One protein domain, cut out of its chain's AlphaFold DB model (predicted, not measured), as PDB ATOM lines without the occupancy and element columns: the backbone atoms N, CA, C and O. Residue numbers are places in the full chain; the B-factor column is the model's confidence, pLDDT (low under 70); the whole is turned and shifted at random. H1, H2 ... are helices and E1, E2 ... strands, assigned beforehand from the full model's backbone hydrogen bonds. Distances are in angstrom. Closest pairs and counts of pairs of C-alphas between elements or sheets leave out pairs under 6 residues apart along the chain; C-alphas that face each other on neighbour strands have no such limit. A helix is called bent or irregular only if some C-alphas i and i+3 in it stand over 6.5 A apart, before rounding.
ATOM      1  N   LEU A 247     -49.988  37.788  17.558       95.25
ATOM      2  CA  LEU A 247     -50.340  38.271  16.229       95.25
ATOM      3  C   LEU A 247     -51.520  39.242  16.289       95.25
ATOM      4  O   LEU A 247     -52.398  39.098  17.131       95.25
ATOM      5  N   THR A 248     -51.558  40.203  15.372       96.56
ATOM      6  CA  THR A 248     -52.663  41.155  15.224       96.56
ATOM      7  C   THR A 248     -53.544  40.698  14.069       96.56
ATOM      8  O   THR A 248     -53.156  40.782  12.902       96.56
ATOM      9  N   ALA A 249     -54.727  40.182  14.392       97.00
ATOM     10  CA  ALA A 249     -55.729  39.772  13.420       97.00
ATOM     11  C   ALA A 249     -56.474  40.989  12.858       97.00
ATOM     12  O   ALA A 249     -56.824  41.906  13.599       97.00
ATOM     13  N   VAL A 250     -56.760  40.972  11.555       96.75
ATOM     14  CA  VAL A 250     -57.654  41.930  10.892       96.75
ATOM     15  C   VAL A 250     -58.956  41.217  10.562       96.75
ATOM     16  O   VAL A 250     -58.966  40.251   9.806       96.75
ATOM     17  N   VAL A 251     -60.056  41.687  11.134       96.94
ATOM     18  CA  VAL A 251     -61.371  41.061  11.012       96.94
ATOM     19  C   VAL A 251     -62.298  41.994  10.250       96.94
ATOM     20  O   VAL A 251     -62.501  43.141  10.655       96.94
ATOM     21  N   ASP A 252     -62.866  41.489   9.159       95.38
ATOM     22  CA  ASP A 252     -63.791  42.230   8.304       95.38
ATOM     23  C   ASP A 252     -65.256  41.967   8.709       95.38
ATOM     24  O   ASP A 252     -65.559  41.478   9.796       95.38
ATOM     25  N   ASP A 253     -66.192  42.299   7.818       96.06
ATOM     26  CA  ASP A 253     -67.635  42.136   8.012       96.06
ATOM     27  C   ASP A 253     -68.099  40.670   8.144       96.06
ATOM     28  O   ASP A 253     -69.230  40.429   8.567       96.06
ATOM     29  N   ASP A 254     -67.263  39.687   7.787       94.56
ATOM     30  CA  ASP A 254     -67.542  38.263   8.029       94.56
ATOM     31  C   ASP A 254     -67.316  37.848   9.490       94.56
ATOM     32  O   ASP A 254     -67.759  36.770   9.892       94.56
ATOM     33  N   LEU A 255     -66.699  38.733  10.285       96.75
ATOM     34  CA  LEU A 255     -66.444  38.584  11.714       96.75
ATOM     35  C   LEU A 255     -65.627  37.342  12.074       96.75
ATOM     36  O   LEU A 255     -65.638  36.919  13.228       96.75
ATOM     37  N   PHE A 256     -64.931  36.741  11.113       97.00
ATOM     38  CA  PHE A 256     -64.321  35.432  11.281       97.00
ATOM     39  C   PHE A 256     -62.811  35.493  11.081       97.00
ATOM     40  O   PHE A 256     -62.315  36.090  10.130       97.00
ATOM     41  N   PHE A 257     -62.079  34.832  11.974       97.44
ATOM     42  CA  PHE A 257     -60.644  34.626  11.842       97.44
ATOM     43  C   PHE A 257     -60.319  33.141  11.955       97.44
ATOM     44  O   PHE A 257     -60.821  32.452  12.844       97.44
ATOM     45  N   SER A 258     -59.443  32.665  11.074       97.00
ATOM     46  CA  SER A 258     -58.977  31.288  11.027       97.00
ATOM     47  C   SER A 258     -57.508  31.197  10.623       97.00
ATOM     48  O   SER A 258     -57.107  31.641   9.545       97.00
ATOM     49  N   CYS A 259     -56.719  30.491  11.423       97.25
ATOM     50  CA  CYS A 259     -55.395  29.999  11.040       97.25
ATOM     51  C   CYS A 259     -55.209  28.557  11.533       97.25
ATOM     52  O   CYS A 259     -56.108  27.983  12.139       97.25
ATOM     53  N   SER A 260     -54.059  27.947  11.261       97.06
ATOM     54  CA  SER A 260     -53.732  26.615  11.767       97.06
ATOM     55  C   SER A 260     -52.368  26.606  12.437       97.06
ATOM     56  O   SER A 260     -51.411  27.204  11.946       97.06
ATOM     57  N   ILE A 261     -52.271  25.871  13.539       96.75
ATOM     58  CA  ILE A 261     -51.065  25.752  14.350       96.75
ATOM     59  C   ILE A 261     -50.838  24.291  14.733       96.75
ATOM     60  O   ILE A 261     -51.768  23.589  15.117       96.75
ATOM     61  N   GLY A 262     -49.612  23.798  14.593       96.19
ATOM     62  CA  GLY A 262     -49.247  22.420  14.929       96.19
ATOM     63  C   GLY A 262     -48.175  22.383  16.006       96.19
ATOM     64  O   GLY A 262     -47.174  23.096  15.905       96.19
ATOM     65  N   GLY A 263     -48.371  21.533  17.013       93.94
ATOM     66  CA  GLY A 263     -47.467  21.380  18.149       93.94
ATOM     67  C   GLY A 263     -47.341  19.936  18.626       93.94
ATOM     68  O   GLY A 263     -47.701  19.006  17.909       93.94
ATOM     69  N   GLY A 264     -46.781  19.741  19.820       91.25
ATOM     70  CA  GLY A 264     -46.549  18.403  20.370       91.25
ATOM     71  C   GLY A 264     -47.841  17.731  20.839       91.25
ATOM     72  O   GLY A 264     -48.655  18.360  21.510       91.25
ATOM     73  N   ALA A 265     -48.021  16.443  20.558       92.25
ATOM     74  CA  ALA A 265     -49.210  15.686  20.927       92.25
ATOM     75  C   ALA A 265     -49.505  15.778  22.434       92.25
ATOM     76  O   ALA A 265     -48.610  15.648  23.275       92.25
ATOM     77  N   SER A 266     -50.786  15.953  22.780       90.00
ATOM     78  CA  SER A 266     -51.266  16.123  24.164       90.00
ATOM     79  C   SER A 266     -50.723  17.358  24.895       90.00
ATOM     80  O   SER A 266     -50.874  17.464  26.113       90.00
ATOM     81  N   LYS A 267     -50.077  18.286  24.188       93.56
ATOM     82  CA  LYS A 267     -49.710  19.593  24.733       93.56
ATOM     83  C   LYS A 267     -50.840  20.577  24.507       93.56
ATOM     84  O   LYS A 267     -51.577  20.460  23.530       93.56
ATOM     85  N   THR A 268     -50.961  21.522  25.425       93.00
ATOM     86  CA  THR A 268     -51.979  22.563  25.380       93.00
ATOM     87  C   THR A 268     -51.344  23.922  25.141       93.00
ATOM     88  O   THR A 268     -50.221  24.199  25.579       93.00
ATOM     89  N   ILE A 269     -52.082  24.756  24.426       94.25
ATOM     90  CA  ILE A 269     -51.867  26.194  24.333       94.25
ATOM     91  C   ILE A 269     -53.121  26.896  24.840       94.25
ATOM     92  O   ILE A 269     -54.216  26.343  24.754       94.25
ATOM     93  N   ASP A 270     -52.952  28.103  25.354       93.44
ATOM     94  CA  ASP A 270     -54.059  29.000  25.678       93.44
ATOM     95  C   ASP A 270     -54.028  30.168  24.693       93.44
ATOM     96  O   ASP A 270     -52.967  30.755  24.454       93.44
ATOM     97  N   VAL A 271     -55.170  30.440  24.069       95.44
ATOM     98  CA  VAL A 271     -55.348  31.489  23.069       95.44
ATOM     99  C   VAL A 271     -56.261  32.552  23.652       95.44
ATOM    100  O   VAL A 271     -57.448  32.310  23.853       95.44
ATOM    101  N   SER A 272     -55.723  33.747  23.876       94.75
ATOM    102  CA  SER A 272     -56.505  34.940  24.196       94.75
ATOM    103  C   SER A 272     -56.751  35.726  22.914       94.75
ATOM    104  O   SER A 272     -55.805  36.190  22.275       94.75
ATOM    105  N   TRP A 273     -58.023  35.888  22.552       96.38
ATOM    106  CA  TRP A 273     -58.458  36.418  21.254       96.38
ATOM    107  C   TRP A 273     -58.449  37.950  21.154       96.38
ATOM    108  O   TRP A 273     -58.795  38.505  20.120       96.38
ATOM    109  N   GLY A 274     -58.090  38.663  22.223       93.19
ATOM    110  CA  GLY A 274     -58.037  40.131  22.224       93.19
ATOM    111  C   GLY A 274     -59.398  40.833  22.355       93.19
ATOM    112  O   GLY A 274     -59.448  42.043  22.556       93.19
ATOM    113  N   ASP A 275     -60.510  40.094  22.329       95.62
ATOM    114  CA  ASP A 275     -61.872  40.590  22.589       95.62
ATOM    115  C   ASP A 275     -62.373  40.288  24.018       95.62
ATOM    116  O   ASP A 275     -63.539  40.507  24.356       95.62
ATOM    117  N   GLY A 276     -61.474  39.788  24.872       91.19
ATOM    118  CA  GLY A 276     -61.755  39.350  26.238       91.19
ATOM    119  C   GLY A 276     -62.151  37.876  26.358       91.19
ATOM    120  O   GLY A 276     -62.315  37.395  27.482       91.19
ATOM    121  N   THR A 277     -62.290  37.146  25.245       95.25
ATOM    122  CA  THR A 277     -62.475  35.691  25.260       95.25
ATOM    123  C   THR A 277     -61.138  34.952  25.191       95.25
ATOM    124  O   THR A 277     -60.135  35.482  24.709       95.25
ATOM    125  N   HIS A 278     -61.122  33.725  25.714       95.56
ATOM    126  CA  HIS A 278     -59.972  32.826  25.643       95.56
ATOM    127  C   HIS A 278     -60.420  31.378  25.432       95.56
ATOM    128  O   HIS A 278     -61.556  31.016  25.759       95.56
ATOM    129  N   GLU A 279     -59.522  30.563  24.891       96.50
ATOM    130  CA  GLU A 279     -59.731  29.141  24.631       96.50
ATOM    131  C   GLU A 279     -58.454  28.342  24.924       96.50
ATOM    132  O   GLU A 279     -57.368  28.696  24.468       96.50
ATOM    133  N   GLU A 280     -58.594  27.227  25.643       95.94
ATOM    134  CA  GLU A 280     -57.527  26.233  25.786       95.94
ATOM    135  C   GLU A 280     -57.644  25.191  24.668       95.94
ATOM    136  O   GLU A 280     -58.686  24.554  24.496       95.94
ATOM    137  N   ILE A 281     -56.558  24.986  23.924       95.62
ATOM    138  CA  ILE A 281     -56.517  24.105  22.758       95.62
ATOM    139  C   ILE A 281     -55.444  23.043  22.966       95.62
ATOM    140  O   ILE A 281     -54.272  23.349  23.182       95.62
ATOM    141  N   ALA A 282     -55.840  21.775  22.868       94.88
ATOM    142  CA  ALA A 282     -54.935  20.634  22.924       94.88
ATOM    143  C   ALA A 282     -54.571  20.144  21.518       94.88
ATOM    144  O   ALA A 282     -55.452  19.909  20.690       94.88
ATOM    145  N   PHE A 283     -53.284  19.902  21.267       94.50
ATOM    146  CA  PHE A 283     -52.834  19.309  20.010       94.50
ATOM    147  C   PHE A 283     -53.191  17.815  19.945       94.50
ATOM    148  O   PHE A 283     -52.718  17.029  20.782       94.50
ATOM    149  N   PRO A 284     -53.980  17.378  18.944       90.38
ATOM    150  CA  PRO A 284     -54.433  15.994  18.839       90.38
ATOM    151  C   PRO A 284     -53.315  15.042  18.395       90.38
ATOM    152  O   PRO A 284     -53.369  13.847  18.685       90.38
ATOM    153  N   SER A 285     -52.299  15.547  17.687       91.81
ATOM    154  CA  SER A 285     -51.155  14.776  17.196       91.81
ATOM    155  C   SER A 285     -49.935  15.674  16.971       91.81
ATOM    156  O   SER A 285     -50.068  16.893  16.938       91.81
ATOM    157  N   ASP A 286     -48.764  15.065  16.768       86.00
ATOM    158  CA  ASP A 286     -47.519  15.768  16.415       86.00
ATOM    159  C   ASP A 286     -47.440  16.182  14.930       86.00
ATOM    160  O   ASP A 286     -46.442  16.770  14.506       86.00
ATOM    161  N   VAL A 287     -48.423  15.788  14.112       82.38
ATOM    162  CA  VAL A 287     -48.335  15.853  12.642       82.38
ATOM    163  C   VAL A 287     -49.398  16.770  12.052       82.38
ATOM    164  O   VAL A 287     -49.103  17.540  11.142       82.38
ATOM    165  N   GLU A 288     -50.630  16.690  12.552       87.31
ATOM    166  CA  GLU A 288     -51.745  17.460  12.009       87.31
ATOM    167  C   GLU A 288     -51.875  18.811  12.722       87.31
ATOM    168  O   GLU A 288     -52.026  18.845  13.950       87.31
ATOM    169  N   PRO A 289     -51.835  19.935  11.983       92.94
ATOM    170  CA  PRO A 289     -52.087  21.236  12.570       92.94
ATOM    171  C   PRO A 289     -53.556  21.341  12.999       92.94
ATOM    172  O   PRO A 289     -54.468  20.856  12.332       92.94
ATOM    173  N   THR A 290     -53.780  22.001  14.127       94.94
ATOM    174  CA  THR A 290     -55.100  22.310  14.679       94.94
ATOM    175  C   THR A 290     -55.551  23.670  14.168       94.94
ATOM    176  O   THR A 290     -54.761  24.613  14.147       94.94
ATOM    177  N   GLY A 291     -56.807  23.779  13.737       95.69
ATOM    178  CA  GLY A 291     -57.382  25.059  13.333       95.69
ATOM    179  C   GLY A 291     -57.680  25.937  14.549       95.69
ATOM    180  O   GLY A 291     -58.394  25.502  15.448       95.69
ATOM    181  N   LEU A 292     -57.167  27.163  14.547       96.44
ATOM    182  CA  LEU A 292     -57.559  28.240  15.450       96.44
ATOM    183  C   LEU A 292     -58.661  29.035  14.763       96.44
ATOM    184  O   LEU A 292     -58.379  29.711  13.780       96.44
ATOM    185  N   ASN A 293     -59.896  28.941  15.252       97.25
ATOM    186  CA  ASN A 293     -61.050  29.594  14.639       97.25
ATOM    187  C   ASN A 293     -61.786  30.430  15.679       97.25
ATOM    188  O   ASN A 293     -62.140  29.903  16.728       97.25
ATOM    189  N   HIS A 294     -62.095  31.685  15.359       97.88
ATOM    190  CA  HIS A 294     -62.849  32.555  16.257       97.88
ATOM    191  C   HIS A 294     -63.821  33.457  15.509       97.88
ATOM    192  O   HIS A 294     -63.582  33.840  14.362       97.88
ATOM    193  N   THR A 295     -64.936  33.780  16.164       98.19
ATOM    194  CA  THR A 295     -65.938  34.726  15.656       98.19
ATOM    195  C   THR A 295     -66.003  35.937  16.575       98.19
ATOM    196  O   THR A 295     -66.364  35.812  17.743       98.19
ATOM    197  N   TYR A 296     -65.699  37.106  16.028       97.94
ATOM    198  CA  TYR A 296     -65.641  38.367  16.755       97.94
ATOM    199  C   TYR A 296     -66.995  39.085  16.793       97.94
ATOM    200  O   TYR A 296     -67.848  38.886  15.927       97.94
ATOM    201  N   PRO A 297     -67.221  39.974  17.775       97.69
ATOM    202  CA  PRO A 297     -68.474  40.721  17.876       97.69
ATOM    203  C   PRO A 297     -68.595  41.878  16.867       97.69
ATOM    204  O   PRO A 297     -69.708  42.347  16.618       97.69
ATOM    205  N   ALA A 298     -67.480  42.372  16.322       97.88
ATOM    206  CA  ALA A 298     -67.438  43.487  15.374       97.88
ATOM    207  C   ALA A 298     -66.181  43.426  14.480       97.88
ATOM    208  O   ALA A 298     -65.185  42.829  14.899       97.88
ATOM    209  N   PRO A 299     -66.182  44.063  13.294       98.19
ATOM    210  CA  PRO A 299     -64.972  44.214  12.490       98.19
ATOM    211  C   PRO A 299     -63.941  45.071  13.231       98.19
ATOM    212  O   PRO A 299     -64.307  45.974  13.991       98.19
ATOM    213  N   GLY A 300     -62.656  44.822  13.000       97.62
ATOM    214  CA  GLY A 300     -61.584  45.556  13.664       97.62
ATOM    215  C   GLY A 300     -60.248  44.827  13.669       97.62
ATOM    216  O   GLY A 300     -60.075  43.803  13.013       97.62
ATOM    217  N   GLN A 301     -59.301  45.385  14.419       97.56
ATOM    218  CA  GLN A 301     -58.028  44.741  14.724       97.56
ATOM    219  C   GLN A 301     -58.072  44.158  16.134       97.56
ATOM    220  O   GLN A 301     -58.578  44.811  17.049       97.56
ATOM    221  N   TYR A 302     -57.543  42.947  16.291       96.94
ATOM    222  CA  TYR A 302     -57.527  42.227  17.559       96.94
ATOM    223  C   TYR A 302     -56.148  41.629  17.814       96.94
ATOM    224  O   TYR A 302     -55.623  40.895  16.975       96.94
ATOM    225  N   ASP A 303     -55.577  41.926  18.979       94.62
ATOM    226  CA  ASP A 303     -54.291  41.376  19.395       94.62
ATOM    227  C   ASP A 303     -54.499  40.013  20.049       94.62
ATOM    228  O   ASP A 303     -54.993  39.889  21.174       94.62
ATOM    229  N   ILE A 304     -54.124  38.976  19.310       95.31
ATOM    230  CA  ILE A 304     -54.170  37.591  19.748       95.31
ATOM    231  C   ILE A 304     -52.847  37.270  20.438       95.31
ATOM    232  O   ILE A 304     -51.763  37.479  19.884       95.31
ATOM    233  N   SER A 305     -52.935  36.709  21.641       91.94
ATOM    234  CA  SER A 305     -51.779  36.174  22.366       91.94
ATOM    235  C   SER A 305     -51.954  34.683  22.587       91.94
ATOM    236  O   SER A 305     -53.018  34.220  22.995       91.94
ATOM    237  N   ILE A 306     -50.902  33.932  22.280       93.69
ATOM    238  CA  ILE A 306     -50.874  32.481  22.406       93.69
ATOM    239  C   ILE A 306     -49.793  32.128  23.415       93.69
ATOM    240  O   ILE A 306     -48.642  32.558  23.310       93.69
ATOM    241  N   THR A 307     -50.177  31.332  24.405       89.25
ATOM    242  CA  THR A 307     -49.330  30.938  25.528       89.25
ATOM    243  C   THR A 307     -49.394  29.426  25.750       89.25
ATOM    244  O   THR A 307     -50.061  28.708  25.007       89.25
ATOM    245  N   GLY A 308     -48.675  28.905  26.746       88.69
ATOM    246  CA  GLY A 308     -48.633  27.471  27.048       88.69
ATOM    247  C   GLY A 308     -47.408  26.789  26.443       88.69
ATOM    248  O   GLY A 308     -46.294  27.297  26.571       88.69
ATOM    249  N   ALA A 309     -47.587  25.627  25.812       89.88
ATOM    250  CA  ALA A 309     -46.493  24.778  25.326       89.88
ATOM    251  C   ALA A 309     -45.863  25.267  24.001       89.88
ATOM    252  O   ALA A 309     -45.772  24.514  23.020       89.88
ATOM    253  N   LEU A 310     -45.437  26.535  23.962       91.38
ATOM    254  CA  LEU A 310     -44.925  27.211  22.764       91.38
ATOM    255  C   LEU A 310     -43.679  26.541  22.178       91.38
ATOM    256  O   LEU A 310     -43.507  26.475  20.962       91.38
ATOM    257  N   GLU A 311     -42.835  25.959  23.030       89.94
ATOM    258  CA  GLU A 311     -41.647  25.213  22.623       89.94
ATOM    259  C   GLU A 311     -41.978  23.959  21.812       89.94
ATOM    260  O   GLU A 311     -41.097  23.376  21.185       89.94
ATOM    261  N   THR A 312     -43.230  23.509  21.820       93.56
ATOM    262  CA  THR A 312     -43.648  22.327  21.066       93.56
ATOM    263  C   THR A 312     -44.215  22.663  19.697       93.56
ATOM    264  O   THR A 312     -44.357  21.748  18.888       93.56
ATOM    265  N   ILE A 313     -44.486  23.943  19.417       95.75
ATOM    266  CA  ILE A 313     -45.036  24.404  18.142       95.75
ATOM    267  C   ILE A 313     -43.984  24.250  17.043       95.75
ATOM    268  O   ILE A 313     -42.853  24.725  17.155       95.75
ATOM    269  N   ARG A 314     -44.375  23.564  15.968       97.00
ATOM    270  CA  ARG A 314     -43.531  23.242  14.806       97.00
ATOM    271  C   ARG A 314     -44.112  23.740  13.494       97.00
ATOM    272  O   ARG A 314     -43.390  23.774  12.500       97.00
ATOM    273  N   TRP A 315     -45.388  24.104  13.480       97.44
ATOM    274  CA  TRP A 315     -46.105  24.484  12.274       97.44
ATOM    275  C   TRP A 315     -46.994  25.687  12.549       97.44
ATOM    276  O   TRP A 315     -47.761  25.680  13.511       97.44
ATOM    277  N   PHE A 316     -46.945  26.675  11.666       97.75
ATOM    278  CA  PHE A 316     -47.918  27.753  11.601       97.75
ATOM    279  C   PHE A 316     -48.343  27.962  10.151       97.75
ATOM    280  O   PHE A 316     -47.500  28.010   9.253       97.75
ATOM    281  N   SER A 317     -49.644  28.107   9.916       97.12
ATOM    282  CA  SER A 317     -50.152  28.478   8.602       97.12
ATOM    283  C   SER A 317     -51.383  29.372   8.669       97.12
ATOM    284  O   SER A 317     -52.329  29.063   9.386       97.12
ATOM    285  N   ALA A 318     -51.420  30.417   7.849       96.38
ATOM    286  CA  ALA A 318     -52.600  31.241   7.608       96.38
ATOM    287  C   ALA A 318     -52.768  31.463   6.102       96.38
ATOM    288  O   ALA A 318     -51.787  31.589   5.370       96.38
ATOM    289  N   GLY A 319     -53.996  31.524   5.596       92.06
ATOM    290  CA  GLY A 319     -54.158  31.771   4.170       92.06
ATOM    291  C   GLY A 319     -55.581  31.899   3.672       92.06
ATOM    292  O   GLY A 319     -56.541  31.823   4.438       92.06
ATOM    293  N   PHE A 320     -55.686  32.098   2.358       86.94
ATOM    294  CA  PHE A 320     -56.948  32.175   1.614       86.94
ATOM    295  C   PHE A 320     -57.917  33.232   2.157       86.94
ATOM    296  O   PHE A 320     -59.128  33.028   2.155       86.94
ATOM    297  N   ASN A 321     -57.379  34.366   2.617       84.38
ATOM    298  CA  ASN A 321     -58.116  35.472   3.239       84.38
ATOM    299  C   ASN A 321     -58.921  35.128   4.504       84.38
ATOM    300  O   ASN A 321     -59.669  35.984   4.964       84.38
ATOM    301  N   LEU A 322     -58.766  33.930   5.080       86.00
ATOM    302  CA  LEU A 322     -59.472  33.540   6.306       86.00
ATOM    303  C   LEU A 322     -58.715  33.919   7.584       86.00
ATOM    304  O   LEU A 322     -59.306  33.942   8.652       86.00
ATOM    305  N   GLY A 323     -57.422  34.228   7.490       86.50
ATOM    306  CA  GLY A 323     -56.579  34.556   8.641       86.50
ATOM    307  C   GLY A 323     -55.769  35.811   8.396       86.50
ATOM    308  O   GLY A 323     -54.546  35.726   8.362       86.50
ATOM    309  N   LYS A 324     -56.424  36.937   8.109       95.88
ATOM    310  CA  LYS A 324     -55.747  38.203   7.798       95.88
ATOM    311  C   LYS A 324     -54.949  38.682   9.008       95.88
ATOM    312  O   LYS A 324     -55.502  38.823  10.095       95.88
ATOM    313  N   ILE A 325     -53.656  38.917   8.815       96.19
ATOM    314  CA  ILE A 325     -52.700  39.224   9.883       96.19
ATOM    315  C   ILE A 325     -51.979  40.521   9.528       96.19
ATOM    316  O   ILE A 325     -51.391  40.611   8.455       96.19
ATOM    317  N   ASP A 326     -52.013  41.509  10.416       95.31
ATOM    318  CA  ASP A 326     -51.300  42.783  10.242       95.31
ATOM    319  C   ASP A 326     -49.878  42.733  10.820       95.31
ATOM    320  O   ASP A 326     -48.944  43.309  10.265       95.31
ATOM    321  N   ALA A 327     -49.700  41.992  11.917       95.00
ATOM    322  CA  ALA A 327     -48.427  41.783  12.600       95.00
ATOM    323  C   ALA A 327     -48.377  40.376  13.213       95.00
ATOM    324  O   ALA A 327     -49.406  39.840  13.614       95.00
ATOM    325  N   ILE A 328     -47.191  39.770  13.289       95.19
ATOM    326  CA  ILE A 328     -46.965  38.476  13.950       95.19
ATOM    327  C   ILE A 328     -45.535  38.408  14.477       95.19
ATOM    328  O   ILE A 328     -44.601  38.806  13.782       95.19
ATOM    329  N   ASP A 329     -45.370  37.898  15.693       92.81
ATOM    330  CA  ASP A 329     -44.075  37.734  16.348       92.81
ATOM    331  C   ASP A 329     -43.772  36.249  16.569       92.81
ATOM    332  O   ASP A 329     -44.290  35.636  17.495       92.81
ATOM    333  N   PHE A 330     -42.906  35.663  15.739       94.00
ATOM    334  CA  PHE A 330     -42.504  34.255  15.848       94.00
ATOM    335  C   PHE A 330     -41.381  33.995  16.864       94.00
ATOM    336  O   PHE A 330     -40.960  32.843  17.030       94.00
ATOM    337  N   GLN A 331     -40.887  35.020  17.564       88.44
ATOM    338  CA  GLN A 331     -39.726  34.911  18.449       88.44
ATOM    339  C   GLN A 331     -39.963  34.012  19.673       88.44
ATOM    340  O   GLN A 331     -39.003  33.545  20.295       88.44
ATOM    341  N   GLY A 332     -41.225  33.738  20.017       88.12
ATOM    342  CA  GLY A 332     -41.623  32.766  21.039       88.12
ATOM    343  C   GLY A 332     -41.597  31.295  20.595       88.12
ATOM    344  O   GLY A 332     -41.845  30.424  21.429       88.12
ATOM    345  N   LEU A 333     -41.310  30.989  19.318       93.75
ATOM    346  CA  LEU A 333     -41.458  29.647  18.728       93.75
ATOM    347  C   LEU A 333     -40.113  29.005  18.312       93.75
ATOM    348  O   LEU A 333     -39.850  28.803  17.122       93.75
ATOM    349  N   PRO A 334     -39.240  28.611  19.257       90.94
ATOM    350  CA  PRO A 334     -37.869  28.179  18.950       90.94
ATOM    351  C   PRO A 334     -37.777  26.901  18.095       90.94
ATOM    352  O   PRO A 334     -36.737  26.635  17.491       90.94
ATOM    353  N   ASN A 335     -38.848  26.101  18.046       95.31
ATOM    354  CA  ASN A 335     -38.919  24.851  17.287       95.31
ATOM    355  C   ASN A 335     -39.808  24.939  16.033       95.31
ATOM    356  O   ASN A 335     -40.104  23.900  15.438       95.31
ATOM    357  N   LEU A 336     -40.197  26.148  15.610       97.50
ATOM    358  CA  LEU A 336     -40.952  26.361  14.376       97.50
ATOM    359  C   LEU A 336     -40.172  25.796  13.181       97.50
ATOM    360  O   LEU A 336     -39.054  26.224  12.894       97.50
ATOM    361  N   GLY A 337     -40.758  24.802  12.515       97.56
ATOM    362  CA  GLY A 337     -40.190  24.131  11.349       97.56
ATOM    363  C   GLY A 337     -40.837  24.563  10.038       97.56
ATOM    364  O   GLY A 337     -40.159  24.638   9.016       97.56
ATOM    365  N   VAL A 338     -42.132  24.877  10.079       98.00
ATOM    366  CA  VAL A 338     -42.904  25.320   8.920       98.00
ATOM    367  C   VAL A 338     -43.657  26.596   9.246       98.00
ATOM    368  O   VAL A 338     -44.370  26.655  10.249       98.00
ATOM    369  N   MET A 339     -43.532  27.585   8.367       97.62
ATOM    370  CA  MET A 339     -44.299  28.823   8.421       97.62
ATOM    371  C   MET A 339     -44.877  29.119   7.038       97.62
ATOM    372  O   MET A 339     -44.124  29.234   6.074       97.62
ATOM    373  N   LEU A 340     -46.205  29.222   6.942       97.12
ATOM    374  CA  LEU A 340     -46.916  29.496   5.692       97.12
ATOM    375  C   LEU A 340     -47.896  30.664   5.864       97.12
ATOM    376  O   LEU A 340     -48.812  30.598   6.680       97.12
ATOM    377  N   ILE A 341     -47.773  31.712   5.062       96.31
ATOM    378  CA  ILE A 341     -48.772  32.774   4.932       96.31
ATOM    379  C   ILE A 341     -49.043  32.960   3.444       96.31
ATOM    380  O   ILE A 341     -48.239  33.556   2.735       96.31
ATOM    381  N   ASN A 342     -50.167  32.435   2.955       92.62
ATOM    382  CA  ASN A 342     -50.425  32.360   1.514       92.62
ATOM    383  C   ASN A 342     -51.749  33.027   1.126       92.62
ATOM    384  O   ASN A 342     -52.803  32.714   1.682       92.62
ATOM    385  N   ARG A 343     -51.703  33.887   0.103       89.19
ATOM    386  CA  ARG A 343     -52.843  34.582  -0.522       89.19
ATOM    387  C   ARG A 343     -53.726  35.250   0.524       89.19
ATOM    388  O   ARG A 343     -54.901  34.909   0.689       89.19
ATOM    389  N   ASN A 344     -53.112  36.142   1.287       86.25
ATOM    390  CA  ASN A 344     -53.707  36.702   2.486       86.25
ATOM    391  C   ASN A 344     -53.268  38.154   2.687       86.25
ATOM    392  O   ASN A 344     -52.202  38.553   2.216       86.25
ATOM    393  N   HIS A 345     -54.056  38.925   3.439       92.81
ATOM    394  CA  HIS A 345     -53.516  40.124   4.086       92.81
ATOM    395  C   HIS A 345     -52.516  39.645   5.141       92.81
ATOM    396  O   HIS A 345     -52.887  38.876   6.027       92.81
ATOM    397  N   GLY A 346     -51.253  40.026   4.986       94.12
ATOM    398  CA  GLY A 346     -50.148  39.598   5.841       94.12
ATOM    399  C   GLY A 346     -49.347  40.785   6.377       94.12
ATOM    400  O   GLY A 346     -49.600  41.932   6.017       94.12
ATOM    401  N   PRO A 347     -48.355  40.547   7.231       95.94
ATOM    402  CA  PRO A 347     -47.580  41.632   7.812       95.94
ATOM    403  C   PRO A 347     -46.610  42.254   6.800       95.94
ATOM    404  O   PRO A 347     -46.179  41.614   5.838       95.94
ATOM    405  N   GLU A 348     -46.219  43.510   7.040       97.50
ATOM    406  CA  GLU A 348     -45.167  44.161   6.244       97.50
ATOM    407  C   GLU A 348     -43.781  43.548   6.502       97.50
ATOM    408  O   GLU A 348     -42.919  43.558   5.624       97.50
ATOM    409  N   THR A 349     -43.559  43.024   7.709       96.88
ATOM    410  CA  THR A 349     -42.292  42.429   8.146       96.88
ATOM    411  C   THR A 349     -42.541  41.054   8.744       96.88
ATOM    412  O   THR A 349     -43.437  40.885   9.568       96.88
ATOM    413  N   ILE A 350     -41.718  40.088   8.351       97.25
ATOM    414  CA  ILE A 350     -41.659  38.749   8.932       97.25
ATOM    415  C   ILE A 350     -40.262  38.555   9.519       97.25
ATOM    416  O   ILE A 350     -39.286  38.440   8.778       97.25
ATOM    417  N   ASP A 351     -40.164  38.520  10.848       96.38
ATOM    418  CA  ASP A 351     -38.918  38.213  11.552       96.38
ATOM    419  C   ASP A 351     -38.910  36.750  12.010       96.38
ATOM    420  O   ASP A 351     -39.709  36.343  12.852       96.38
ATOM    421  N   LEU A 352     -38.005  35.960  11.430       97.00
ATOM    422  CA  LEU A 352     -37.780  34.550  11.750       97.00
ATOM    423  C   LEU A 352     -36.398  34.318  12.372       97.00
ATOM    424  O   LEU A 352     -35.918  33.182  12.438       97.00
ATOM    425  N   SER A 353     -35.721  35.385  12.807       95.19
ATOM    426  CA  SER A 353     -34.318  35.346  13.231       95.19
ATOM    427  C   SER A 353     -34.041  34.388  14.398       95.19
ATOM    428  O   SER A 353     -32.915  33.905  14.546       95.19
ATOM    429  N   LEU A 354     -35.067  34.065  15.194       91.50
ATOM    430  CA  LEU A 354     -35.001  33.170  16.354       91.50
ATOM    431  C   LEU A 354     -35.613  31.778  16.107       91.50
ATOM    432  O   LEU A 354     -35.839  31.030  17.059       91.50
ATOM    433  N   ASN A 355     -35.838  31.391  14.845       96.62
ATOM    434  CA  ASN A 355     -36.458  30.112  14.475       96.62
ATOM    435  C   ASN A 355     -35.473  29.181  13.726       96.62
ATOM    436  O   ASN A 355     -35.667  28.873  12.549       96.62
ATOM    437  N   PRO A 356     -34.415  28.664  14.382       96.44
ATOM    438  CA  PRO A 356     -33.339  27.927  13.708       96.44
ATOM    439  C   PRO A 356     -33.745  26.540  13.182       96.44
ATOM    440  O   PRO A 356     -32.945  25.845  12.555       96.44
ATOM    441  N   LYS A 357     -34.968  26.085  13.479       97.38
ATOM    442  CA  LYS A 357     -35.501  24.782  13.057       97.38
ATOM    443  C   LYS A 357     -36.319  24.840  11.769       97.38
ATOM    444  O   LYS A 357     -36.784  23.789  11.328       97.38
ATOM    445  N   LEU A 358     -36.446  26.019  11.158       98.31
ATOM    446  CA  LEU A 358     -37.164  26.199   9.902       98.31
ATOM    447  C   LEU A 358     -36.587  25.319   8.795       98.31
ATOM    448  O   LEU A 358     -35.376  25.315   8.564       98.31
ATOM    449  N   TRP A 359     -37.475  24.615   8.101       98.06
ATOM    450  CA  TRP A 359     -37.173  23.827   6.910       98.06
ATOM    451  C   TRP A 359     -38.092  24.143   5.719       98.06
ATOM    452  O   TRP A 359     -37.698  23.888   4.580       98.06
ATOM    453  N   SER A 360     -39.261  24.754   5.952       98.31
ATOM    454  CA  SER A 360     -40.140  25.281   4.900       98.31
ATOM    455  C   SER A 360     -40.708  26.649   5.287       98.31
ATOM    456  O   SER A 360     -41.174  26.847   6.412       98.31
ATOM    457  N   VAL A 361     -40.643  27.597   4.353       98.44
ATOM    458  CA  VAL A 361     -41.176  28.955   4.487       98.44
ATOM    459  C   VAL A 361     -41.965  29.311   3.227       98.44
ATOM    460  O   VAL A 361     -41.433  29.281   2.121       98.44
ATOM    461  N   GLY A 362     -43.235  29.671   3.398       97.75
ATOM    462  CA  GLY A 362     -44.132  30.097   2.326       97.75
ATOM    463  C   GLY A 362     -44.757  31.448   2.646       97.75
ATOM    464  O   GLY A 362     -45.383  31.608   3.684       97.75
ATOM    465  N   LEU A 363     -44.579  32.420   1.764       96.88
ATOM    466  CA  LEU A 363     -45.078  33.790   1.849       96.88
ATOM    467  C   LEU A 363     -45.664  34.187   0.486       96.88
ATOM    468  O   LEU A 363     -45.220  35.144  -0.149       96.88
ATOM    469  N   GLU A 364     -46.608  33.392  -0.020       95.25
ATOM    470  CA  GLU A 364     -47.165  33.593  -1.359       95.25
ATOM    471  C   GLU A 364     -48.198  34.727  -1.361       95.25
ATOM    472  O   GLU A 364     -49.194  34.671  -0.644       95.25
ATOM    473  N   GLY A 365     -48.036  35.720  -2.234       94.38
ATOM    474  CA  GLY A 365     -49.078  36.703  -2.533       94.38
ATOM    475  C   GLY A 365     -49.498  37.549  -1.331       94.38
ATOM    476  O   GLY A 365     -50.694  37.647  -1.055       94.38
ATOM    477  N   ILE A 366     -48.521  38.152  -0.648       95.69
ATOM    478  CA  ILE A 366     -48.703  39.118   0.444       95.69
ATOM    479  C   ILE A 366     -48.322  40.521  -0.071       95.69
ATOM    480  O   ILE A 366     -47.146  40.896  -0.017       95.69
ATOM    481  N   PRO A 367     -49.273  41.326  -0.587       95.44
ATOM    482  CA  PRO A 367     -48.965  42.553  -1.331       95.44
ATOM    483  C   PRO A 367     -48.169  43.617  -0.568       95.44
ATOM    484  O   PRO A 367     -47.533  44.460  -1.196       95.44
ATOM    485  N   GLN A 368     -48.226  43.610   0.760       96.06
ATOM    486  CA  GLN A 368     -47.567  44.561   1.654       96.06
ATOM    487  C   GLN A 368     -46.229  44.076   2.218       96.06
ATOM    488  O   GLN A 368     -45.554  44.860   2.878       96.06
ATOM    489  N   LEU A 369     -45.837  42.821   1.974       97.75
ATOM    490  CA  LEU A 369     -44.606  42.253   2.522       97.75
ATOM    491  C   LEU A 369     -43.379  42.988   1.966       97.75
ATOM    492  O   LEU A 369     -43.161  42.995   0.754       97.75
ATOM    493  N   LYS A 370     -42.579  43.578   2.855       97.81
ATOM    494  CA  LYS A 370     -41.374  44.369   2.549       97.81
ATOM    495  C   LYS A 370     -40.094  43.748   3.091       97.81
ATOM    496  O   LYS A 370     -39.057  43.931   2.464       97.81
ATOM    497  N   HIS A 371     -40.170  43.039   4.216       97.88
ATOM    498  CA  HIS A 371     -38.997  42.516   4.916       97.88
ATOM    499  C   HIS A 371     -39.196  41.061   5.338       97.88
ATOM    500  O   HIS A 371     -40.237  40.710   5.903       97.88
ATOM    501  N   VAL A 372     -38.177  40.231   5.104       97.88
ATOM    502  CA  VAL A 372     -38.123  38.845   5.592       97.88
ATOM    503  C   VAL A 372     -36.746  38.595   6.186       97.88
ATOM    504  O   VAL A 372     -35.744  38.559   5.475       97.88
ATOM    505  N   ILE A 373     -36.694  38.387   7.498       98.00
ATOM    506  CA  ILE A 373     -35.444  38.175   8.227       98.00
ATOM    507  C   ILE A 373     -35.324  36.688   8.542       98.00
ATOM    508  O   ILE A 373     -36.073  36.161   9.359       98.00
ATOM    509  N   LEU A 374     -34.387  36.002   7.888       98.06
ATOM    510  CA  LEU A 374     -34.097  34.591   8.149       98.06
ATOM    511  C   LEU A 374     -33.149  34.430   9.355       98.06
ATOM    512  O   LEU A 374     -32.348  35.325   9.638       98.06
ATOM    513  N   PRO A 375     -33.204  33.299  10.079       97.19
ATOM    514  CA  PRO A 375     -32.268  33.017  11.167       97.19
ATOM    515  C   PRO A 375     -30.850  32.794  10.634       97.19
ATOM    516  O   PRO A 375     -30.650  32.264   9.543       97.19
ATOM    517  N   GLY A 376     -29.846  33.136  11.447       95.06
ATOM    518  CA  GLY A 376     -28.434  32.947  11.080       95.06
ATOM    519  C   GLY A 376     -28.036  31.481  10.852       95.06
ATOM    520  O   GLY A 376     -27.016  31.212  10.224       95.06
ATOM    521  N   THR A 377     -28.837  30.533  11.347       95.38
ATOM    522  CA  THR A 377     -28.766  29.106  11.015       95.38
ATOM    523  C   THR A 377     -30.176  28.570  10.766       95.38
ATOM    524  O   THR A 377     -31.100  28.893  11.507       95.38
ATOM    525  N   HIS A 378     -30.358  27.754   9.727       96.88
ATOM    526  CA  HIS A 378     -31.630  27.100   9.400       96.88
ATOM    527  C   HIS A 378     -31.440  25.867   8.522       96.88
ATOM    528  O   HIS A 378     -30.398  25.695   7.892       96.88
ATOM    529  N   HIS A 379     -32.515  25.089   8.386       97.38
ATOM    530  CA  HIS A 379     -32.611  23.923   7.514       97.38
ATOM    531  C   HIS A 379     -33.574  24.108   6.333       97.38
ATOM    532  O   HIS A 379     -34.113  23.129   5.822       97.38
ATOM    533  N   ILE A 380     -33.824  25.356   5.914       98.50
ATOM    534  CA  ILE A 380     -34.750  25.677   4.818       98.50
ATOM    535  C   ILE A 380     -34.324  24.960   3.534       98.50
ATOM    536  O   ILE A 380     -33.235  25.198   3.010       98.50
ATOM    537  N   ILE A 381     -35.215  24.098   3.046       98.25
ATOM    538  CA  ILE A 381     -35.134  23.385   1.763       98.25
ATOM    539  C   ILE A 381     -36.312  23.732   0.848       98.25
ATOM    540  O   ILE A 381     -36.337  23.321  -0.307       98.25
ATOM    541  N   ASP A 382     -37.295  24.471   1.349       98.44
ATOM    542  CA  ASP A 382     -38.455  24.917   0.591       98.44
ATOM    543  C   ASP A 382     -38.761  26.369   0.959       98.44
ATOM    544  O   ASP A 382     -39.139  26.664   2.091       98.44
ATOM    545  N   MET A 383     -38.519  27.283   0.023       98.12
ATOM    546  CA  MET A 383     -38.762  28.713   0.185       98.12
ATOM    547  C   MET A 383     -39.644  29.190  -0.961       98.12
ATOM    548  O   MET A 383     -39.246  29.125  -2.123       98.12
ATOM    549  N   ASN A 384     -40.825  29.707  -0.646       97.88
ATOM    550  CA  ASN A 384     -41.740  30.281  -1.623       97.88
ATOM    551  C   ASN A 384     -42.114  31.699  -1.203       97.88
ATOM    552  O   ASN A 384     -42.763  31.878  -0.185       97.88
ATOM    553  N   ILE A 385     -41.740  32.702  -1.991       96.50
ATOM    554  CA  ILE A 385     -42.143  34.106  -1.792       96.50
ATOM    555  C   ILE A 385     -42.834  34.664  -3.042       96.50
ATOM    556  O   ILE A 385     -42.754  35.856  -3.342       96.50
ATOM    557  N   SER A 386     -43.469  33.772  -3.807       96.06
ATOM    558  CA  SER A 386     -44.074  34.086  -5.097       96.06
ATOM    559  C   SER A 386     -45.300  34.999  -4.963       96.06
ATOM    560  O   SER A 386     -45.848  35.198  -3.881       96.06
ATOM    561  N   GLY A 387     -45.788  35.536  -6.076       95.00
ATOM    562  CA  GLY A 387     -46.948  36.422  -6.116       95.00
ATOM    563  C   GLY A 387     -46.622  37.886  -5.789       95.00
ATOM    564  O   GLY A 387     -45.469  38.314  -5.747       95.00
ATOM    565  N   SER A 388     -47.669  38.694  -5.587       93.94
ATOM    566  CA  SER A 388     -47.517  40.127  -5.292       93.94
ATOM    567  C   SER A 388     -46.905  40.346  -3.911       93.94
ATOM    568  O   SER A 388     -47.454  39.863  -2.926       93.94
ATOM    569  N   ASN A 389     -45.837  41.140  -3.845       95.88
ATOM    570  CA  ASN A 389     -45.234  41.671  -2.622       95.88
ATOM    571  C   ASN A 389     -44.450  42.966  -2.934       95.88
ATOM    572  O   ASN A 389     -44.446  43.441  -4.076       95.88
ATOM    573  N   GLN A 390     -43.817  43.548  -1.916       96.81
ATOM    574  CA  GLN A 390     -43.014  44.776  -1.973       96.81
ATOM    575  C   GLN A 390     -41.542  44.540  -1.595       96.81
ATOM    576  O   GLN A 390     -40.852  45.482  -1.202       96.81
ATOM    577  N   LEU A 391     -41.040  43.307  -1.718       97.50
ATOM    578  CA  LEU A 391     -39.640  43.002  -1.424       97.50
ATOM    579  C   LEU A 391     -38.714  43.786  -2.362       97.50
ATOM    580  O   LEU A 391     -38.899  43.811  -3.584       97.50
ATOM    581  N   SER A 392     -37.711  44.442  -1.780       97.31
ATOM    582  CA  SER A 392     -36.675  45.137  -2.545       97.31
ATOM    583  C   SER A 392     -35.656  44.149  -3.121       97.31
ATOM    584  O   SER A 392     -35.556  43.011  -2.669       97.31
ATOM    585  N   THR A 393     -34.855  44.596  -4.093       97.56
ATOM    586  CA  THR A 393     -33.725  43.802  -4.602       97.56
ATOM    587  C   THR A 393     -32.762  43.387  -3.487       97.56
ATOM    588  O   THR A 393     -32.321  42.244  -3.474       97.56
ATOM    589  N   ASP A 394     -32.475  44.274  -2.530       97.69
ATOM    590  CA  ASP A 394     -31.550  43.976  -1.430       97.69
ATOM    591  C   ASP A 394     -32.117  42.900  -0.486       97.69
ATOM    592  O   ASP A 394     -31.382  42.033  -0.018       97.69
ATOM    593  N   GLU A 395     -33.432  42.915  -0.247       98.06
ATOM    594  CA  GLU A 395     -34.126  41.905   0.567       98.06
ATOM    595  C   GLU A 395     -34.119  40.535  -0.119       98.06
ATOM    596  O   GLU A 395     -33.796  39.520   0.498       98.06
ATOM    597  N   VAL A 396     -34.421  40.500  -1.420       98.12
ATOM    598  CA  VAL A 396     -34.387  39.260  -2.207       98.12
ATOM    599  C   VAL A 396     -32.970  38.691  -2.264       98.12
ATOM    600  O   VAL A 396     -32.782  37.493  -2.048       98.12
ATOM    601  N   ASP A 397     -31.962  39.536  -2.482       98.44
ATOM    602  CA  ASP A 397     -30.559  39.129  -2.454       98.44
ATOM    603  C   ASP A 397     -30.152  38.568  -1.083       98.44
ATOM    604  O   ASP A 397     -29.473  37.542  -1.027       98.44
ATOM    605  N   ALA A 398     -30.587  39.185   0.023       98.12
ATOM    606  CA  ALA A 398     -30.299  38.701   1.373       98.12
ATOM    607  C   ALA A 398     -30.892  37.304   1.630       98.12
ATOM    608  O   ALA A 398     -30.206  36.432   2.170       98.12
ATOM    609  N   ILE A 399     -32.132  37.062   1.187       98.38
ATOM    610  CA  ILE A 399     -32.781  35.745   1.261       98.38
ATOM    611  C   ILE A 399     -31.983  34.710   0.458       98.38
ATOM    612  O   ILE A 399     -31.621  33.660   0.991       98.38
ATOM    613  N   ILE A 400     -31.675  35.011  -0.809       98.50
ATOM    614  CA  ILE A 400     -30.917  34.115  -1.696       98.50
ATOM    615  C   ILE A 400     -29.558  33.776  -1.075       98.50
ATOM    616  O   ILE A 400     -29.161  32.608  -1.045       98.50
ATOM    617  N   HIS A 401     -28.861  34.788  -0.560       98.38
ATOM    618  CA  HIS A 401     -27.550  34.625   0.046       98.38
ATOM    619  C   HIS A 401     -27.600  33.723   1.286       98.38
ATOM    620  O   HIS A 401     -26.791  32.802   1.407       98.38
ATOM    621  N   SER A 402     -28.579  33.928   2.176       97.88
ATOM    622  CA  SER A 402     -28.782  33.081   3.361       97.88
ATOM    623  C   SER A 402     -28.981  31.611   2.982       97.88
ATOM    624  O   SER A 402     -28.341  30.724   3.551       97.88
ATOM    625  N   LEU A 403     -29.816  31.344   1.970       98.19
ATOM    626  CA  LEU A 403     -30.045  29.989   1.465       98.19
ATOM    627  C   LEU A 403     -28.762  29.375   0.889       98.19
ATOM    628  O   LEU A 403     -28.454  28.225   1.194       98.19
ATOM    629  N   LEU A 404     -27.987  30.134   0.105       98.06
ATOM    630  CA  LEU A 404     -26.722  29.663  -0.470       98.06
ATOM    631  C   LEU A 404     -25.694  29.300   0.604       98.06
ATOM    632  O   LEU A 404     -25.047  28.255   0.498       98.06
ATOM    633  N   MET A 405     -25.547  30.139   1.632       97.50
ATOM    634  CA  MET A 405     -24.572  29.938   2.708       97.50
ATOM    635  C   MET A 405     -24.801  28.638   3.487       97.50
ATOM    636  O   MET A 405     -23.845  28.068   4.009       97.50
ATOM    637  N   LEU A 406     -26.042  28.150   3.527       96.75
ATOM    638  CA  LEU A 406     -26.436  26.935   4.247       96.75
ATOM    639  C   LEU A 406     -26.812  25.770   3.314       96.75
ATOM    640  O   LEU A 406     -27.146  24.681   3.782       96.75
ATOM    641  N   ALA A 407     -26.722  25.950   1.992       95.00
ATOM    642  CA  ALA A 407     -27.106  24.932   1.012       95.00
ATOM    643  C   ALA A 407     -26.253  23.655   1.101       95.00
ATOM    644  O   ALA A 407     -26.745  22.565   0.811       95.00
ATOM    645  N   HIS A 408     -24.992  23.767   1.538       95.31
ATOM    646  CA  HIS A 408     -24.136  22.601   1.769       95.31
ATOM    647  C   HIS A 408     -24.706  21.670   2.845       95.31
ATOM    648  O   HIS A 408     -24.725  20.455   2.646       95.31
ATOM    649  N   ASP A 409     -25.205  22.245   3.938       94.00
ATOM    650  CA  ASP A 409     -25.728  21.497   5.081       94.00
ATOM    651  C   ASP A 409     -27.167  21.019   4.838       94.00
ATOM    652  O   ASP A 409     -27.555  19.942   5.292       94.00
ATOM    653  N   ASN A 410     -27.954  21.792   4.084       91.81
ATOM    654  CA  ASN A 410     -29.379  21.526   3.864       91.81
ATOM    655  C   ASN A 410     -29.652  20.616   2.657       91.81
ATOM    656  O   ASN A 410     -30.702  19.978   2.578       91.81
ATOM    657  N   GLY A 411     -28.703  20.510   1.725       93.12
ATOM    658  CA  GLY A 411     -28.831  19.685   0.531       93.12
ATOM    659  C   GLY A 411     -29.661  20.352  -0.567       93.12
ATOM    660  O   GLY A 411     -29.514  21.543  -0.842       93.12
ATOM    661  N   ARG A 412     -30.489  19.560  -1.260       96.50
ATOM    662  CA  ARG A 412     -31.320  20.038  -2.377       96.50
ATOM    663  C   ARG A 412     -32.585  20.700  -1.850       96.50
ATOM    664  O   ARG A 412     -33.213  20.162  -0.943       96.50
ATOM    665  N   GLY A 413     -32.996  21.784  -2.496       97.69
ATOM    666  CA  GLY A 413     -34.224  22.487  -2.152       97.69
ATOM    667  C   GLY A 413     -34.957  23.081  -3.347       97.69
ATOM    668  O   GLY A 413     -34.570  22.887  -4.505       97.69
ATOM    669  N   THR A 414     -36.016  23.817  -3.041       98.31
ATOM    670  CA  THR A 414     -36.813  24.597  -3.983       98.31
ATOM    671  C   THR A 414     -36.850  26.046  -3.517       98.31
ATOM    672  O   THR A 414     -37.101  26.320  -2.345       98.31
ATOM    673  N   LEU A 415     -36.608  26.970  -4.443       98.00
ATOM    674  CA  LEU A 415     -36.757  28.403  -4.231       98.00
ATOM    675  C   LEU A 415     -37.687  28.973  -5.303       98.00
ATOM    676  O   LEU A 415     -37.354  28.958  -6.489       98.00
ATOM    677  N   GLN A 416     -38.845  29.472  -4.877       97.44
ATOM    678  CA  GLN A 416     -39.846  30.095  -5.736       97.44
ATOM    679  C   GLN A 416     -39.899  31.602  -5.478       97.44
ATOM    680  O   GLN A 416     -40.186  32.059  -4.372       97.44
ATOM    681  N   LEU A 417     -39.600  32.354  -6.528       96.31
ATOM    682  CA  LEU A 417     -39.499  33.805  -6.601       96.31
ATOM    683  C   LEU A 417     -40.367  34.350  -7.746       96.31
ATOM    684  O   LEU A 417     -40.099  35.449  -8.223       96.31
ATOM    685  N   ASP A 418     -41.342  33.600  -8.271       95.69
ATOM    686  CA  ASP A 418     -42.139  34.081  -9.406       95.69
ATOM    687  C   ASP A 418     -43.078  35.199  -8.953       95.69
ATOM    688  O   ASP A 418     -43.734  35.104  -7.926       95.69
ATOM    689  N   ARG A 419     -43.160  36.290  -9.708       92.50
ATOM    690  CA  ARG A 419     -44.057  37.408  -9.400       92.50
ATOM    691  C   ARG A 419     -45.536  37.031  -9.555       92.50
ATOM    692  O   ARG A 419     -46.411  37.700  -9.005       92.50
ATOM    693  N   GLY A 420     -45.811  35.988 -10.324       89.31
ATOM    694  CA  GLY A 420     -47.091  35.315 -10.441       89.31
ATOM    695  C   GLY A 420     -47.309  34.296  -9.331       89.31
ATOM    696  O   GLY A 420     -46.419  33.990  -8.544       89.31
ATOM    697  N   SER A 421     -48.525  33.771  -9.261       83.56
ATOM    698  CA  SER A 421     -48.813  32.629  -8.391       83.56
ATOM    699  C   SER A 421     -48.425  31.324  -9.089       83.56
ATOM    700  O   SER A 421     -48.190  31.309 -10.297       83.56
ATOM    701  N   PHE A 422     -48.430  30.210  -8.357       78.25
ATOM    702  CA  PHE A 422     -48.244  28.888  -8.966       78.25
ATOM    703  C   PHE A 422     -49.256  28.601 -10.094       78.25
ATOM    704  O   PHE A 422     -48.916  27.957 -11.085       78.25
ATOM    705  N   ASP A 423     -50.485  29.110  -9.966       82.31
ATOM    706  CA  ASP A 423     -51.553  28.907 -10.952       82.31
ATOM    707  C   ASP A 423     -51.404  29.826 -12.178       82.31
ATOM    708  O   ASP A 423     -51.922  29.532 -13.256       82.31
ATOM    709  N   GLU A 424     -50.688  30.943 -12.023       88.44
ATOM    710  CA  GLU A 424     -50.530  31.994 -13.029       88.44
ATOM    711  C   GLU A 424     -49.078  32.512 -13.048       88.44
ATOM    712  O   GLU A 424     -48.829  33.661 -12.661       88.44
ATOM    713  N   PRO A 425     -48.097  31.684 -13.462       89.62
ATOM    714  CA  PRO A 425     -46.693  32.074 -13.458       89.62
ATOM    715  C   PRO A 425     -46.435  33.179 -14.483       89.62
ATOM    716  O   PRO A 425     -46.900  33.136 -15.625       89.62
ATOM    717  N   THR A 426     -45.654  34.173 -14.078       92.06
ATOM    718  CA  THR A 426     -45.246  35.295 -14.935       92.06
ATOM    719  C   THR A 426     -43.886  35.072 -15.582       92.06
ATOM    720  O   THR A 426     -43.535  35.792 -16.517       92.06
ATOM    721  N   ASN A 427     -43.115  34.098 -15.089       91.31
ATOM    722  CA  ASN A 427     -41.702  33.911 -15.396       91.31
ATOM    723  C   ASN A 427     -40.851  35.163 -15.121       91.31
ATOM    724  O   ASN A 427     -39.830  35.396 -15.766       91.31
ATOM    725  N   MET A 428     -41.281  35.995 -14.174       92.62
ATOM    726  CA  MET A 428     -40.551  37.175 -13.724       92.62
ATOM    727  C   MET A 428     -40.204  37.028 -12.250       92.62
ATOM    728  O   MET A 428     -41.050  36.620 -11.464       92.62
ATOM    729  N   PHE A 429     -38.995  37.421 -11.860       92.88
ATOM    730  CA  PHE A 429     -38.600  37.414 -10.456       92.88
ATOM    731  C   PHE A 429     -39.314  38.514  -9.647       92.88
ATOM    732  O   PHE A 429     -39.456  39.656 -10.099       92.88
ATOM    733  N   VAL A 430     -39.718  38.164  -8.429       89.88
ATOM    734  CA  VAL A 430     -40.033  39.061  -7.312       89.88
ATOM    735  C   VAL A 430     -38.796  39.886  -6.962       89.88
ATOM    736  O   VAL A 430     -37.695  39.343  -7.009       89.88
ATOM    737  N   GLY A 431     -38.985  41.173  -6.624       83.19
ATOM    738  CA  GLY A 431     -37.927  42.079  -6.145       83.19
ATOM    739  C   GLY A 431     -36.602  41.861  -6.877       83.19
ATOM    740  O   GLY A 431     -35.665  41.373  -6.257       83.19
ATOM    741  N   PRO A 432     -36.555  42.092  -8.206       90.12
ATOM    742  CA  PRO A 432     -35.645  41.410  -9.125       90.12
ATOM    743  C   PRO A 432     -34.219  41.320  -8.557       90.12
ATOM    744  O   PRO A 432     -33.668  42.378  -8.224       90.12
ATOM    745  N   PRO A 433     -33.633  40.107  -8.450       96.06
ATOM    746  CA  PRO A 433     -32.312  39.910  -7.867       96.06
ATOM    747  C   PRO A 433     -31.262  40.788  -8.543       96.06
ATOM    748  O   PRO A 433     -31.310  41.021  -9.759       96.06
ATOM    749  N   SER A 434     -30.274  41.251  -7.781       97.19
ATOM    750  CA  SER A 434     -29.155  41.975  -8.378       97.19
ATOM    751  C   SER A 434     -28.259  41.013  -9.164       97.19
ATOM    752  O   SER A 434     -28.409  39.789  -9.141       97.19
ATOM    753  N   SER A 435     -27.233  41.541  -9.836       96.81
ATOM    754  CA  SER A 435     -26.210  40.683 -10.444       96.81
ATOM    755  C   SER A 435     -25.486  39.794  -9.423       96.81
ATOM    756  O   SER A 435     -24.917  38.782  -9.825       96.81
ATOM    757  N   ALA A 436     -25.446  40.171  -8.138       97.44
ATOM    758  CA  ALA A 436     -24.949  39.305  -7.072       97.44
ATOM    759  C   ALA A 436     -25.955  38.199  -6.748       97.44
ATOM    760  O   ALA A 436     -25.578  37.033  -6.837       97.44
ATOM    761  N   GLY A 437     -27.228  38.542  -6.525       97.62
ATOM    762  CA  GLY A 437     -28.297  37.562  -6.322       97.62
ATOM    763  C   GLY A 437     -28.386  36.529  -7.447       97.62
ATOM    764  O   GLY A 437     -28.466  35.336  -7.179       97.62
ATOM    765  N   PHE A 438     -28.246  36.931  -8.715       97.56
ATOM    766  CA  PHE A 438     -28.206  35.983  -9.840       97.56
ATOM    767  C   PHE A 438     -27.016  35.013  -9.797       97.56
ATOM    768  O   PHE A 438     -27.161  33.852 -10.186       97.56
ATOM    769  N   ARG A 439     -25.838  35.455  -9.332       97.69
ATOM    770  CA  ARG A 439     -24.694  34.545  -9.140       97.69
ATOM    771  C   ARG A 439     -24.979  33.549  -8.026       97.69
ATOM    772  O   ARG A 439     -24.664  32.372  -8.189       97.69
ATOM    773  N   ASP A 440     -25.604  34.003  -6.948       98.25
ATOM    774  CA  ASP A 440     -25.940  33.144  -5.819       98.25
ATOM    775  C   ASP A 440     -27.038  32.130  -6.200       98.25
ATOM    776  O   ASP A 440     -26.901  30.940  -5.909       98.25
ATOM    777  N   LEU A 441     -28.049  32.543  -6.978       97.94
ATOM    778  CA  LEU A 441     -29.053  31.651  -7.579       97.94
ATOM    779  C   LEU A 441     -28.424  30.594  -8.495       97.94
ATOM    780  O   LEU A 441     -28.786  29.419  -8.427       97.94
ATOM    781  N   ALA A 442     -27.458  30.979  -9.334       97.81
ATOM    782  CA  ALA A 442     -26.716  30.025 -10.156       97.81
ATOM    783  C   ALA A 442     -25.907  29.042  -9.288       97.81
ATOM    784  O   ALA A 442     -25.835  27.853  -9.607       97.81
ATOM    785  N   GLY A 443     -25.345  29.514  -8.170       97.69
ATOM    786  CA  GLY A 443     -24.693  28.683  -7.157       97.69
ATOM    787  C   GLY A 443     -25.641  27.645  -6.552       97.69
ATOM    788  O   GLY A 443     -25.309  26.460  -6.524       97.69
ATOM    789  N   LEU A 444     -26.847  28.057  -6.153       97.81
ATOM    790  CA  LEU A 444     -27.901  27.157  -5.674       97.81
ATOM    791  C   LEU A 444     -28.286  26.117  -6.740       97.81
ATOM    792  O   LEU A 444     -28.244  24.912  -6.475       97.81
ATOM    793  N   LYS A 445     -28.607  26.559  -7.964       97.75
ATOM    794  CA  LYS A 445     -29.062  25.686  -9.063       97.75
ATOM    795  C   LYS A 445     -27.997  24.675  -9.482       97.75
ATOM    796  O   LYS A 445     -28.265  23.478  -9.536       97.75
ATOM    797  N   PHE A 446     -26.783  25.126  -9.792       97.00
ATOM    798  CA  PHE A 446     -25.757  24.262 -10.386       97.00
ATOM    799  C   PHE A 446     -24.814  23.633  -9.362       97.00
ATOM    800  O   PHE A 446     -24.359  22.510  -9.572       97.00
ATOM    801  N   GLY A 447     -24.523  24.335  -8.265       97.12
ATOM    802  CA  GLY A 447     -23.656  23.835  -7.197       97.12
ATOM    803  C   GLY A 447     -24.376  22.863  -6.266       97.12
ATOM    804  O   GLY A 447     -23.814  21.829  -5.913       97.12
ATOM    805  N   TYR A 448     -25.632  23.162  -5.927       97.38
ATOM    806  CA  TYR A 448     -26.400  22.414  -4.925       97.38
ATOM    807  C   TYR A 448     -27.668  21.746  -5.473       97.38
ATOM    808  O   TYR A 448     -28.388  21.094  -4.720       97.38
ATOM    809  N   GLN A 449     -27.924  21.841  -6.785       97.38
ATOM    810  CA  GLN A 449     -29.054  21.185  -7.459       97.38
ATOM    811  C   GLN A 449     -30.421  21.626  -6.920       97.38
ATOM    812  O   GLN A 449     -31.350  20.820  -6.833       97.38
ATOM    813  N   TRP A 450     -30.532  22.900  -6.545       98.12
ATOM    814  CA  TRP A 450     -31.808  23.503  -6.181       98.12
ATOM    815  C   TRP A 450     -32.689  23.724  -7.410       98.12
ATOM    816  O   TRP A 450     -32.207  24.066  -8.491       98.12
ATOM    817  N   THR A 451     -33.996  23.566  -7.219       97.75
ATOM    818  CA  THR A 451     -35.003  23.970  -8.203       97.75
ATOM    819  C   THR A 451     -35.305  25.447  -8.002       97.75
ATOM    820  O   THR A 451     -35.780  25.833  -6.937       97.75
ATOM    821  N   ILE A 452     -35.022  26.272  -9.009       97.69
ATOM    822  CA  ILE A 452     -35.284  27.713  -8.975       97.69
ATOM    823  C   ILE A 452     -36.478  28.008  -9.878       97.69
ATOM    824  O   ILE A 452     -36.522  27.524 -11.009       97.69
ATOM    825  N   ILE A 453     -37.442  28.774  -9.373       96.31
ATOM    826  CA  ILE A 453     -38.629  29.198 -10.119       96.31
ATOM    827  C   ILE A 453     -38.744  30.728 -10.012       96.31
ATOM    828  O   ILE A 453     -38.778  31.228  -8.891       96.31
ATOM    829  N   PRO A 454     -38.816  31.482 -11.123       95.25
ATOM    830  CA  PRO A 454     -38.714  31.000 -12.498       95.25
ATOM    831  C   PRO A 454     -37.323  30.450 -12.818       95.25
ATOM    832  O   PRO A 454     -36.349  30.748 -12.124       95.25
TER     833      PRO A 454
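Overview. This is residues 247 to 454 of the 458 residues of an uncharacterized protein of Chryseolinea soli (UniProt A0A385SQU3). The chain is wound in stacked turns: a long wall of eight strands, E5, E2, E7, E9, E11, E13, E14 and E15, runs the length of the domain, and a second layer over one of its faces passes from the sheet E4, E3, E6, E1, E8 at one end, through the short pair E10 and E12, to helices H1 and H2 side by side at the other end. At the first end the two larger sheets make a sandwich, partly face to face. The printed part has 208 residues with 15 named strands and two named helices, in the order E1 to E13, H1, E14, H2, E15; the class is mixed, helices and strands, with 101 residues, under half, in named elements. The sheet of eight is mixed, the sheet of five antiparallel and the pair parallel. The whole is compact, with a radius of gyration of the C-alphas of 17.4 A and spans of 51 by 35 by 25 A.

Arrangement. The largest sheet begins with edge strand E5, residues 290 to 295, then E2, residues 256 to 262, and E7, residues 315 to 319. E5 and E2 are antiparallel, N 259 and O 292 being 3.0 A apart; E2 and E7 are antiparallel, with N 260 and O 317 at 2.8 A. From E7 on, neighbours are parallel: E9, residues 338 to 342, stands at 3 degrees to E7, with N 316 and O 338 at 2.9 A. Next come E11, residues 360 to 362, N 341 and O 362 at 2.8 A; E13, residues 382 to 384, N 361 and O 382 at 2.9 A; E14, residues 414 to 416, N 416 and O 383 at 2.8 A; and edge strand E15, residues 451 to 453, N 453 and O 415 at 2.9 A. The second sheet runs E4, residues 278 to 282; E3, residues 268 to 272; E6, residues 300 to 308; E1, residues 247 to 251; E8, residues 325 to 329. It is twisted, with C-alphas up to 5.9 A off its best plane. E3 and E4 form a hairpin, with N 269 and O 281 at 2.9 A. E6 has staggered pairing, with E1 over residues 300 to 304 and with E3 over 305 to 308; N 249 and O 302 are 2.8 A apart, N 272 and O 305 2.9 A. E1 and E8 are antiparallel, with N 248 and O 327 at 2.8 A. In the sandwich, two sheets face to face, the facing parts are 9.5 A centre to centre. E10, residues 349 to 351, and E12, residues 371 to 373, are parallel, with N 350 and O 371 at 2.9 A. The closest C-alphas of E8 and E10 are those of Asp 329 and Asp 351, 7.1 A. H1, residues 393 to 410, comes closest to E12 at the C-alphas of Glu 395 and His 371, 6.6 A. H2, residues 435 to 447, touches H1 at a shallow tilt of 23 degrees, the same way, with Asp 397 and Gly 437 the closest C-alphas at 4.7 A. Both helices are on the sheet of eight but only graze it, H1 with residues 399 to 403 and H2 with 441 to 445. E13, H1, E14 and E14, H2, E15 are strand-helix-strand units, parallel neighbour strands joined through a helix, with right-handed crossovers. Every O i to N i+4 pair is within hydrogen-bond range in H2, and 12 of 14 in H1.

Along the chain. E1 begins at C-alpha 247, (-50.340, 38.271, 16.229), and E15 ends at C-alpha 453, (-38.629, 29.198, -10.119). E6 measures 26.0 A from first to last C-alpha, E2 20.2 A and E5 16.5 A. H1 measures 24.2 A and begins at C-alpha 393, (-33.725, 43.802, -4.602); it has a kink of 27 degrees near residue 404 and is irregular, C-alphas 405 and 408 being 7.4 A apart. H2 measures 17.3 A.

Size, cuts and confidence. The two C-alphas farthest apart, those of Pro 297 and Gly 447, are 54.1 A from each other. The printed part has no cut. The link from E14 to H2, residues 417 to 434, is long. The mean pLDDT of the printed part is 95.0, and no printed residue is under 70.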